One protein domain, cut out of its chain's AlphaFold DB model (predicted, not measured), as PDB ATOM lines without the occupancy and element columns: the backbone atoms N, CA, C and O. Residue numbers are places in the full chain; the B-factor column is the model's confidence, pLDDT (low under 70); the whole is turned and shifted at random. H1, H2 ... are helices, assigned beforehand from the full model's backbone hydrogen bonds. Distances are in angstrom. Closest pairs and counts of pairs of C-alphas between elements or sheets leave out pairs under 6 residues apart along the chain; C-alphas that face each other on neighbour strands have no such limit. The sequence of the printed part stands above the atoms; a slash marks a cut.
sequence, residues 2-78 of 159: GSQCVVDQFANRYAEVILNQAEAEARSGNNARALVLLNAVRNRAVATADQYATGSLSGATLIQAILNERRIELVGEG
ATOM      1  N   GLY A   2     143.394 187.886 151.244       59.28
ATOM      2  CA  GLY A   2     144.460 187.289 152.049       59.28
ATOM      3  C   GLY A   2     145.766 187.318 151.270       59.28
ATOM      4  O   GLY A   2     145.787 186.907 150.111       59.28
ATOM      5  N   SER A   3     146.817 187.843 151.891       65.06
ATOM      6  CA  SER A   3     148.176 187.817 151.366       65.06
ATOM      7  C   SER A   3     148.526 186.378 150.996       65.06
ATOM      8  O   SER A   3     148.583 185.512 151.866       65.06
ATOM      9  N   GLN A   4     148.696 186.099 149.705       62.31
ATOM     10  CA  GLN A   4     149.226 184.813 149.277       62.31
ATOM     11  C   GLN A   4     150.681 184.754 149.736       62.31
ATOM     12  O   GLN A   4     151.490 185.599 149.352       62.31
ATOM     13  N   CYS A   5     151.006 183.781 150.585       70.75
ATOM     14  CA  CYS A   5     152.391 183.426 150.846       70.75
ATOM     15  C   CYS A   5     152.952 182.851 149.544       70.75
ATOM     16  O   CYS A   5     152.672 181.702 149.203       70.75
ATOM     17  N   VAL A   6     153.683 183.669 148.787       70.19
ATOM     18  CA  VAL A   6     154.472 183.179 147.657       70.19
ATOM     19  C   VAL A   6     155.575 182.316 148.251       70.19
ATOM     20  O   VAL A   6     156.347 182.776 149.091       70.19
ATOM     21  N   VAL A   7     155.592 181.043 147.875       67.31
ATOM     22  CA  VAL A   7     156.686 180.134 148.199       67.31
ATOM     23  C   VAL A   7     157.620 180.108 147.002       67.31
ATOM     24  O   VAL A   7     157.227 179.700 145.911       67.31
ATOM     25  N   ASP A   8     158.847 180.578 147.197       69.00
ATOM     26  CA  ASP A   8     159.877 180.458 146.176       69.00
ATOM     27  C   ASP A   8     160.272 178.986 146.041       69.00
ATOM     28  O   ASP A   8     160.559 178.301 147.028       69.00
ATOM     29  N   GLN A   9     160.287 178.478 144.807       63.97
ATOM     30  CA  GLN A   9     160.804 177.145 144.538       63.97
ATOM     31  C   GLN A   9     162.331 177.211 144.489       63.97
ATOM     32  O   GLN A   9     162.928 177.610 143.490       63.97
ATOM     33  N   PHE A  10     162.970 176.846 145.597       64.81
ATOM     34  CA  PHE A  10     164.424 176.804 145.678       64.81
ATOM     35  C   PHE A  10     164.965 175.659 144.816       64.81
ATOM     36  O   PHE A  10     164.606 174.504 145.025       64.81
ATOM     37  N   ALA A  11     165.855 175.976 143.871       68.31
ATOM     38  CA  ALA A  11     166.527 174.965 143.053       68.31
ATOM     39  C   ALA A  11     167.498 174.099 143.879       68.31
ATOM     40  O   ALA A  11     167.605 172.907 143.631       68.31
ATOM     41  N   ASN A  12     168.176 174.689 144.874       76.50
ATOM     42  CA  ASN A  12     169.030 173.980 145.830       76.50
ATOM     43  C   ASN A  12     168.875 174.600 147.221       76.50
ATOM     44  O   ASN A  12     168.984 175.818 147.384       76.50
ATOM     45  N   ARG A  13     168.651 173.764 148.239       90.06
ATOM     46  CA  ARG A  13     168.630 174.180 149.650       90.06
ATOM     47  C   ARG A  13     169.921 173.767 150.340       90.06
ATOM     48  O   ARG A  13     170.532 172.766 149.988       90.06
ATOM     49  N   TYR A  14     170.294 174.471 151.408       91.31
ATOM     50  CA  TYR A  14     171.496 174.153 152.192       91.31
ATOM     51  C   TYR A  14     171.550 172.688 152.679       91.31
ATOM     52  O   TYR A  14     172.624 172.101 152.768       91.31
ATOM     53  N   ALA A  15     170.390 172.073 152.943       93.56
ATOM     54  CA  ALA A  15     170.303 170.658 153.306       93.56
ATOM     55  C   ALA A  15     170.831 169.721 152.202       93.56
ATOM     56  O   ALA A  15     171.498 168.737 152.513       93.56
ATOM     57  N   GLU A  16     170.588 170.042 150.930       94.38
ATOM     58  CA  GLU A  16     171.054 169.258 149.781       94.38
ATOM     59  C   GLU A  16     172.587 169.288 149.679       94.38
ATOM     60  O   GLU A  16     173.214 168.230 149.604       94.38
ATOM     61  N   VAL A  17     173.200 170.464 149.848       95.25
ATOM     62  CA  VAL A  17     174.663 170.630 149.876       95.25
ATOM     63  C   VAL A  17     175.305 169.827 151.012       95.25
ATOM     64  O   VAL A  17     176.295 169.126 150.794       95.25
ATOM     65  N   ILE A  18     174.731 169.878 152.220       97.25
ATOM     66  CA  ILE A  18     175.239 169.105 153.365       97.25
ATOM     67  C   ILE A  18     175.162 167.602 153.083       97.25
ATOM     68  O   ILE A  18     176.119 166.877 153.362       97.25
ATOM     69  N   LEU A  19     174.046 167.120 152.534       97.38
ATOM     70  CA  LEU A  19     173.859 165.695 152.255       97.38
ATOM     71  C   LEU A  19     174.748 165.207 151.102       97.38
ATOM     72  O   LEU A  19     175.235 164.079 151.163       97.38
ATOM     73  N   ASN A  20     175.017 166.045 150.097       96.88
ATOM     74  CA  ASN A  20     176.006 165.753 149.054       96.88
ATOM     75  C   ASN A  20     177.404 165.585 149.658       96.88
ATOM     76  O   ASN A  20     178.098 164.610 149.358       96.88
ATOM     77  N   GLN A  21     177.807 166.499 150.547       97.94
ATOM     78  CA  GLN A  21     179.089 166.392 151.237       97.94
ATOM     79  C   GLN A  21     179.133 165.157 152.146       97.94
ATOM     80  O   GLN A  21     180.135 164.448 152.151       97.94
ATOM     81  N   ALA A  22     178.056 164.860 152.879       98.12
ATOM     82  CA  ALA A  22     177.975 163.668 153.719       98.12
ATOM     83  C   ALA A  22     178.189 162.388 152.897       98.12
ATOM     84  O   ALA A  22     178.967 161.522 153.299       98.12
ATOM     85  N   GLU A  23     177.538 162.280 151.732       97.62
ATOM     86  CA  GLU A  23     177.701 161.137 150.831       97.62
ATOM     87  C   GLU A  23     179.140 161.032 150.306       97.62
ATOM     88  O   GLU A  23     179.709 159.938 150.305       97.62
ATOM     89  N   ALA A  24     179.746 162.151 149.900       98.00
ATOM     90  CA  ALA A  24     181.126 162.187 149.424       98.00
ATOM     91  C   ALA A  24     182.118 161.731 150.509       98.00
ATOM     92  O   ALA A  24     182.908 160.821 150.275       98.00
ATOM     93  N   GLU A  25     182.022 162.292 151.716       98.19
ATOM     94  CA  GLU A  25     182.869 161.932 152.862       98.19
ATOM     95  C   GLU A  25     182.731 160.443 153.217       98.19
ATOM     96  O   GLU A  25     183.732 159.761 153.442       98.19
ATOM     97  N   ALA A  26     181.504 159.905 153.206       97.75
ATOM     98  CA  ALA A  26     181.257 158.493 153.485       97.75
ATOM     99  C   ALA A  26     181.894 157.585 152.423       97.75
ATOM    100  O   ALA A  26     182.520 156.579 152.758       97.75
ATOM    101  N   ARG A  27     181.783 157.954 151.139       96.25
ATOM    102  CA  ARG A  27     182.405 157.223 150.022       96.25
ATOM    103  C   ARG A  27     183.932 157.310 150.033       96.25
ATOM    104  O   ARG A  27     184.582 156.359 149.614       96.25
ATOM    105  N   SER A  28     184.499 158.398 150.551       97.38
ATOM    106  CA  SER A  28     185.944 158.560 150.768       97.38
ATOM    107  C   SER A  28     186.463 157.875 152.042       97.38
ATOM    108  O   SER A  28     187.658 157.928 152.316       97.38
ATOM    109  N   GLY A  29     185.594 157.224 152.823       96.19
ATOM    110  CA  GLY A  29     185.959 156.500 154.045       96.19
ATOM    111  C   GLY A  29     185.982 157.354 155.319       96.19
ATOM    112  O   GLY A  29     186.242 156.828 156.403       96.19
ATOM    113  N   ASN A  30     185.655 158.645 155.238       96.94
ATOM    114  CA  ASN A  30     185.603 159.555 156.381       96.94
ATOM    115  C   ASN A  30     184.256 159.463 157.120       96.94
ATOM    116  O   ASN A  30     183.451 160.398 157.158       96.94
ATOM    117  N   ASN A  31     184.007 158.302 157.730       97.00
ATOM    118  CA  ASN A  31     182.727 157.989 158.372       97.00
ATOM    119  C   ASN A  31     182.361 158.966 159.500       97.00
ATOM    120  O   ASN A  31     181.195 159.321 159.658       97.00
ATOM    121  N   ALA A  32     183.351 159.424 160.274       96.56
ATOM    122  CA  ALA A  32     183.117 160.346 161.382       96.56
ATOM    123  C   ALA A  32     182.581 161.694 160.882       96.56
ATOM    124  O   ALA A  32     181.584 162.195 161.404       96.56
ATOM    125  N   ARG A  33     183.197 162.263 159.836       97.38
ATOM    126  CA  ARG A  33     182.744 163.532 159.256       97.38
ATOM    127  C   ARG A  33     181.388 163.391 158.576       97.38
ATOM    128  O   ARG A  33     180.521 164.237 158.783       97.38
ATOM    129  N   ALA A  34     181.195 162.320 157.812       97.94
ATOM    130  CA  ALA A  34     179.935 162.042 157.138       97.94
ATOM    131  C   ALA A  34     178.757 161.930 158.117       97.94
ATOM    132  O   ALA A  34     177.699 162.508 157.874       97.94
ATOM    133  N   LEU A  35     178.947 161.259 159.257       97.56
ATOM    134  CA  LEU A  35     177.911 161.128 160.283       97.56
ATOM    135  C   LEU A  35     177.552 162.472 160.932       97.56
ATOM    136  O   LEU A  35     176.378 162.746 161.169       97.56
ATOM    137  N   VAL A  36     178.544 163.334 161.182       97.44
ATOM    138  CA  VAL A  36     178.302 164.694 161.695       97.44
ATOM    139  C   VAL A  36     177.441 165.497 160.717       97.44
ATOM    140  O   VAL A  36     176.490 166.155 161.137       97.44
ATOM    141  N   LEU A  37     177.740 165.418 159.418       97.81
ATOM    142  CA  LEU A  37     176.972 166.103 158.375       97.81
ATOM    143  C   LEU A  37     175.549 165.540 158.244       97.81
ATOM    144  O   LEU A  37     174.597 166.312 158.160       97.81
ATOM    145  N   LEU A  38     175.385 164.216 158.306       97.50
ATOM    146  CA  LEU A  38     174.072 163.565 158.327       97.50
ATOM    147  C   LEU A  38     173.218 164.057 159.507       97.50
ATOM    148  O   LEU A  38     172.078 164.488 159.324       97.50
ATOM    149  N   ASN A  39     173.787 164.049 160.713       96.75
ATOM    150  CA  ASN A  39     173.103 164.495 161.924       96.75
ATOM    151  C   ASN A  39     172.760 165.994 161.893       96.75
ATOM    152  O   ASN A  39     171.743 166.389 162.455       96.75
ATOM    153  N   ALA A  40     173.539 166.831 161.197       96.31
ATOM    154  CA  ALA A  40     173.226 168.256 161.040       96.31
ATOM    155  C   ALA A  40     171.895 168.513 160.305       96.31
ATOM    156  O   ALA A  40     171.272 169.560 160.500       96.31
ATOM    157  N   VAL A  41     171.449 167.567 159.472       96.38
ATOM    158  CA  VAL A  41     170.140 167.615 158.806       96.38
ATOM    159  C   VAL A  41     169.101 166.863 159.632       96.38
ATOM    160  O   VAL A  41     168.113 167.462 160.060       96.38
ATOM    161  N   ARG A  42     169.366 165.585 159.929       96.06
ATOM    162  CA  ARG A  42     168.418 164.677 160.586       96.06
ATOM    163  C   ARG A  42     167.925 165.197 161.934       96.06
ATOM    164  O   ARG A  42     166.731 165.151 162.220       96.06
ATOM    165  N   ASN A  43     168.820 165.743 162.759       96.06
ATOM    166  CA  ASN A  43     168.499 166.138 164.135       96.06
ATOM    167  C   ASN A  43     167.493 167.298 164.222       96.06
ATOM    168  O   ASN A  43     166.967 167.555 165.300       96.06
ATOM    169  N   ARG A  44     167.205 167.989 163.109       94.88
ATOM    170  CA  ARG A  44     166.157 169.021 163.049       94.88
ATOM    171  C   ARG A  44     164.744 168.435 163.002       94.88
ATOM    172  O   ARG A  44     163.802 169.130 163.364       94.88
ATOM    173  N   ALA A  45     164.605 167.197 162.528       92.62
ATOM    174  CA  ALA A  45     163.321 166.562 162.244       92.62
ATOM    175  C   ALA A  45     162.985 165.398 163.192       92.62
ATOM    176  O   ALA A  45     161.867 164.888 163.144       92.62
ATOM    177  N   VAL A  46     163.925 164.966 164.043       94.12
ATOM    178  CA  VAL A  46     163.763 163.785 164.908       94.12
ATOM    179  C   VAL A  46     164.007 164.092 166.384       94.12
ATOM    180  O   VAL A  46     164.745 165.014 166.736       94.12
ATOM    181  N   ALA A  47     163.416 163.281 167.264       94.19
ATOM    182  CA  ALA A  47     163.698 163.332 168.694       94.19
ATOM    183  C   ALA A  47     165.127 162.852 168.993       94.19
ATOM    184  O   ALA A  47     165.704 162.073 168.237       94.19
ATOM    185  N   THR A  48     165.691 163.259 170.134       92.62
ATOM    186  CA  THR A  48     167.055 162.874 170.547       92.62
ATOM    187  C   THR A  48     167.280 161.358 170.557       92.62
ATOM    188  O   THR A  48     168.374 160.906 170.235       92.62
ATOM    189  N   ALA A  49     166.247 160.570 170.872       92.94
ATOM    190  CA  ALA A  49     166.314 159.108 170.886       92.94
ATOM    191  C   ALA A  49     166.516 158.473 169.493       92.94
ATOM    192  O   ALA A  49     167.022 157.359 169.408       92.94
ATOM    193  N   ASP A  50     166.164 159.186 168.419       92.12
ATOM    194  CA  ASP A  50     166.232 158.712 167.028       92.12
ATOM    195  C   ASP A  50     167.440 159.284 166.256       92.12
ATOM    196  O   ASP A  50     167.581 159.079 165.038       92.12
ATOM    197  N   GLN A  51     168.299 160.037 166.951       93.81
ATOM    198  CA  GLN A  51     169.548 160.565 166.411       93.81
ATOM    199  C   GLN A  51     170.605 159.463 166.354       93.81
ATOM    200  O   GLN A  51     170.696 158.609 167.237       93.81
ATOM    201  N   TYR A  52     171.459 159.499 165.332       96.00
ATOM    202  CA  TYR A  52     172.549 158.537 165.244       96.00
ATOM    203  C   TYR A  52     173.670 158.909 166.215       96.00
ATOM    204  O   TYR A  52     174.280 159.974 166.101       96.00
ATOM    205  N   ALA A  53     173.980 158.008 167.146       95.25
ATOM    206  CA  ALA A  53     175.114 158.173 168.047       95.25
ATOM    207  C   ALA A  53     176.444 158.121 167.278       95.25
ATOM    208  O   ALA A  53     176.567 157.422 166.269       95.25
ATOM    209  N   THR A  54     177.468 158.818 167.765       93.38
ATOM    210  CA  THR A  54     178.811 158.785 167.169       93.38
ATOM    211  C   THR A  54     179.312 157.345 167.023       93.38
ATOM    212  O   THR A  54     179.285 156.576 167.978       93.38
ATOM    213  N   GLY A  55     179.759 156.973 165.820       91.31
ATOM    214  CA  GLY A  55     180.272 155.628 165.526       91.31
ATOM    215  C   GLY A  55     179.205 154.538 165.347       91.31
ATOM    216  O   GLY A  55     179.563 153.400 165.060       91.31
ATOM    217  N   SER A  56     177.911 154.864 165.455       94.69
ATOM    218  CA  SER A  56     176.810 153.903 165.243       94.69
ATOM    219  C   SER A  56     176.665 153.418 163.797       94.69
ATOM    220  O   SER A  56     176.075 152.366 163.558       94.69
ATOM    221  N   LEU A  57     177.204 154.167 162.831       95.81
ATOM    222  CA  LEU A  57     177.149 153.862 161.404       95.81
ATOM    223  C   LEU A  57     178.532 154.011 160.769       95.81
ATOM    224  O   LEU A  57     179.300 154.907 161.123       95.81
ATOM    225  N   SER A  58     178.841 153.154 159.795       95.50
ATOM    226  CA  SER A  58     180.080 153.234 159.014       95.50
ATOM    227  C   SER A  58     179.952 152.523 157.664       95.50
ATOM    228  O   SER A  58     179.111 151.642 157.482       95.50
ATOM    229  N   GLY A  59     180.783 152.914 156.695       95.25
ATOM    230  CA  GLY A  59     180.853 152.259 155.390       95.25
ATOM    231  C   GLY A  59     179.498 152.222 154.678       95.25
ATOM    232  O   GLY A  59     178.804 153.234 154.581       95.25
ATOM    233  N   ALA A  60     179.104 151.043 154.192       95.50
ATOM    234  CA  ALA A  60     177.876 150.875 153.415       95.50
ATOM    235  C   ALA A  60     176.598 151.237 154.195       95.50
ATOM    236  O   ALA A  60     175.665 151.782 153.606       95.50
ATOM    237  N   THR A  61     176.546 150.987 155.511       96.44
ATOM    238  CA  THR A  61     175.358 151.317 156.319       96.44
ATOM    239  C   THR A  61     175.205 152.823 156.503       96.44
ATOM    240  O   THR A  61     174.085 153.327 156.465       96.44
ATOM    241  N   LEU A  62     176.320 153.554 156.612       97.56
ATOM    242  CA  LEU A  62     176.315 155.015 156.649       97.56
ATOM    243  C   LEU A  62     175.887 155.613 155.307       97.56
ATOM    244  O   LEU A  62     175.032 156.494 155.283       97.56
ATOM    245  N   ILE A  63     176.420 155.106 154.191       97.50
ATOM    246  CA  ILE A  63     176.009 155.553 152.852       97.50
ATOM    247  C   ILE A  63     174.507 155.317 152.662       97.50
ATOM    248  O   ILE A  63     173.790 156.226 152.247       97.50
ATOM    249  N   GLN A  64     174.001 154.139 153.032       96.75
ATOM    250  CA  GLN A  64     172.572 153.848 152.942       96.75
ATOM    251  C   GLN A  64     171.731 154.781 153.826       96.75
ATOM    252  O   GLN A  64     170.675 155.236 153.386       96.75
ATOM    253  N   ALA A  65     172.181 155.091 155.046       97.06
ATOM    254  CA  ALA A  65     171.493 156.035 155.922       97.06
ATOM    255  C   ALA A  65     171.433 157.444 155.310       97.06
ATOM    256  O   ALA A  65     170.369 158.059 155.312       97.06
ATOM    257  N   ILE A  66     172.526 157.921 154.705       97.69
ATOM    258  CA  ILE A  66     172.572 159.216 154.008       97.69
ATOM    259  C   ILE A  66     171.598 159.240 152.825       97.69
ATOM    260  O   ILE A  66     170.832 160.188 152.674       97.69
ATOM    261  N   LEU A  67     171.577 158.187 152.007       96.88
ATOM    262  CA  LEU A  67     170.663 158.083 150.866       96.88
ATOM    263  C   LEU A  67     169.190 157.997 151.296       96.88
ATOM    264  O   LEU A  67     168.308 158.536 150.625       96.88
ATOM    265  N   ASN A  68     168.912 157.344 152.426       95.81
ATOM    266  CA  ASN A  68     167.577 157.322 153.016       95.81
ATOM    267  C   ASN A  68     167.165 158.713 153.511       95.81
ATOM    268  O   ASN A  68     166.040 159.131 153.247       95.81
ATOM    269  N   GLU A  69     168.068 159.441 154.167       96.75
ATOM    270  CA  GLU A  69     167.801 160.800 154.644       96.75
ATOM    271  C   GLU A  69     167.559 161.763 153.475       96.75
ATOM    272  O   GLU A  69     166.579 162.498 153.494       96.75
ATOM    273  N   ARG A  70     168.354 161.681 152.396       96.62
ATOM    274  CA  ARG A  70     168.109 162.435 151.149       96.62
ATOM    275  C   ARG A  70     166.703 162.215 150.606       96.62
ATOM    276  O   ARG A  70     166.039 163.165 150.207       96.62
ATOM    277  N   ARG A  71     166.232 160.966 150.603       94.31
ATOM    278  CA  ARG A  71     164.886 160.625 150.124       94.31
ATOM    279  C   ARG A  71     163.783 161.260 150.979       94.31
ATOM    280  O   ARG A  71     162.720 161.550 150.437       94.31
ATOM    281  N   ILE A  72     164.011 161.403 152.282       94.00
ATOM    282  CA  ILE A  72     163.046 161.969 153.230       94.00
ATOM    283  C   ILE A  72     163.073 163.501 153.163       94.00
ATOM    284  O   ILE A  72     162.033 164.109 152.941       94.00
ATOM    285  N   GLU A  73     164.252 164.112 153.300       94.50
ATOM    286  CA  GLU A  73     164.431 165.569 153.373       94.50
ATOM    287  C   GLU A  73     164.100 166.278 152.052       94.50
ATOM    288  O   GLU A  73     163.626 167.408 152.082       94.50
ATOM    289  N   LEU A  74     164.346 165.633 150.903       93.62
ATOM    290  CA  LEU A  74     164.163 166.217 149.564       93.62
ATOM    291  C   LEU A  74     162.923 165.662 148.843       93.62
ATOM    292  O   LEU A  74     162.856 165.614 147.606       93.62
ATOM    293  N   VAL A  75     161.939 165.169 149.600       91.88
ATOM    294  CA  VAL A  75     160.706 164.627 149.025       91.88
ATOM    295  C   VAL A  75     159.926 165.729 148.300       91.88
ATOM    296  O   VAL A  75     159.648 166.786 148.848       91.88
ATOM    297  N   GLY A  76     159.560 165.476 147.041       88.88
ATOM    298  CA  GLY A  76     158.821 166.446 146.222       88.88
ATOM    299  C   GLY A  76     159.679 167.529 145.557       88.88
ATOM    300  O   GLY A  76     159.133 168.335 144.814       88.88
ATOM    301  N   GLU A  77     161.002 167.514 145.738       90.62
ATOM    302  CA  GLU A  77     161.914 168.535 145.186       90.62
ATOM    303  C   GLU A  77     162.622 168.107 143.886       90.62
ATOM    304  O   GLU A  77     163.499 168.801 143.393       90.62
ATOM    305  N   GLY A  78     162.252 166.964 143.300       89.75
ATOM    306  CA  GLY A  78     162.759 166.524 141.988       89.75
ATOM    307  C   GLY A  78     164.007 165.630 142.015       89.75
ATOM    308  O   GLY A  78     164.216 164.867 141.078       89.75
TER     309      GLY A  78
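Overview. This is residues 2 to 78 of the 159 residues of the protein "RagB/SusD family nutrient uptake outer membrane protein" of Alphaproteobacteria bacterium (UniProt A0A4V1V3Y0). Three helices lie side by side in a small bundle, their centres making a triangle: H1 and H2 form a helical hairpin, and H3 packs on both. A tail sticks out at residues 2 to 8, and a long loop, residues 43 to 58, leads from the end of H2 back to the start of H3. The printed part has 77 residues with three named helices, in the order H1, H2, H3, and no named strand; the class is all helix. It is only just loose, close to compact, with a radius of gyration of the C-alphas of 14.2 A, and elongated, spanning 50 by 27 by 16 A.

Along the chain. Start at C-alpha 2, at (144.460, 187.289, 152.049), and pass residues 2 to 13, which hold no named element. Find C-alpha 14 at (171.496, 174.153, 152.192); from there H1 runs 20.3 A to residue 27. H2, residues 31 to 42, covers 15.9 A. H3, residues 59 to 73, is the longest helix; it runs 21.2 A and ends at C-alpha 73, at (164.431, 165.569, 153.373).

Arrangement. Look first at the hairpin: H1 and H2 touch, with the closest C-alphas, Ala 22 and Ala 34, 4.3 A apart. They run opposite ways at a shallow tilt of 24 degrees. H3 touches H1, closest at the C-alphas of Ala 26 and Ile 63, 6.0 A apart, opposite ways at a shallow tilt of 15 degrees. H3 also touches H2, closest at the C-alphas of Leu 38 and Ile 66, 6.3 A apart, the same way at a shallow tilt of 17 degrees. In H1 and H3 every O i to N i+4 pair is within hydrogen-bond range; in H2, 7 of 8 are.

Size, cuts and confidence. The C-alphas farthest apart, Gly 2 and Gly 29, are 51.7 A apart. The printed part has no cut. The link from H1 to H2 is tight, with 3 residues; that from H2 to H3 is long, with 16. In the B-factor column you will find pLDDT under 70 at residues 2 to 4 and 7 to 11, against a mean of 91.4 for the printed part of this model.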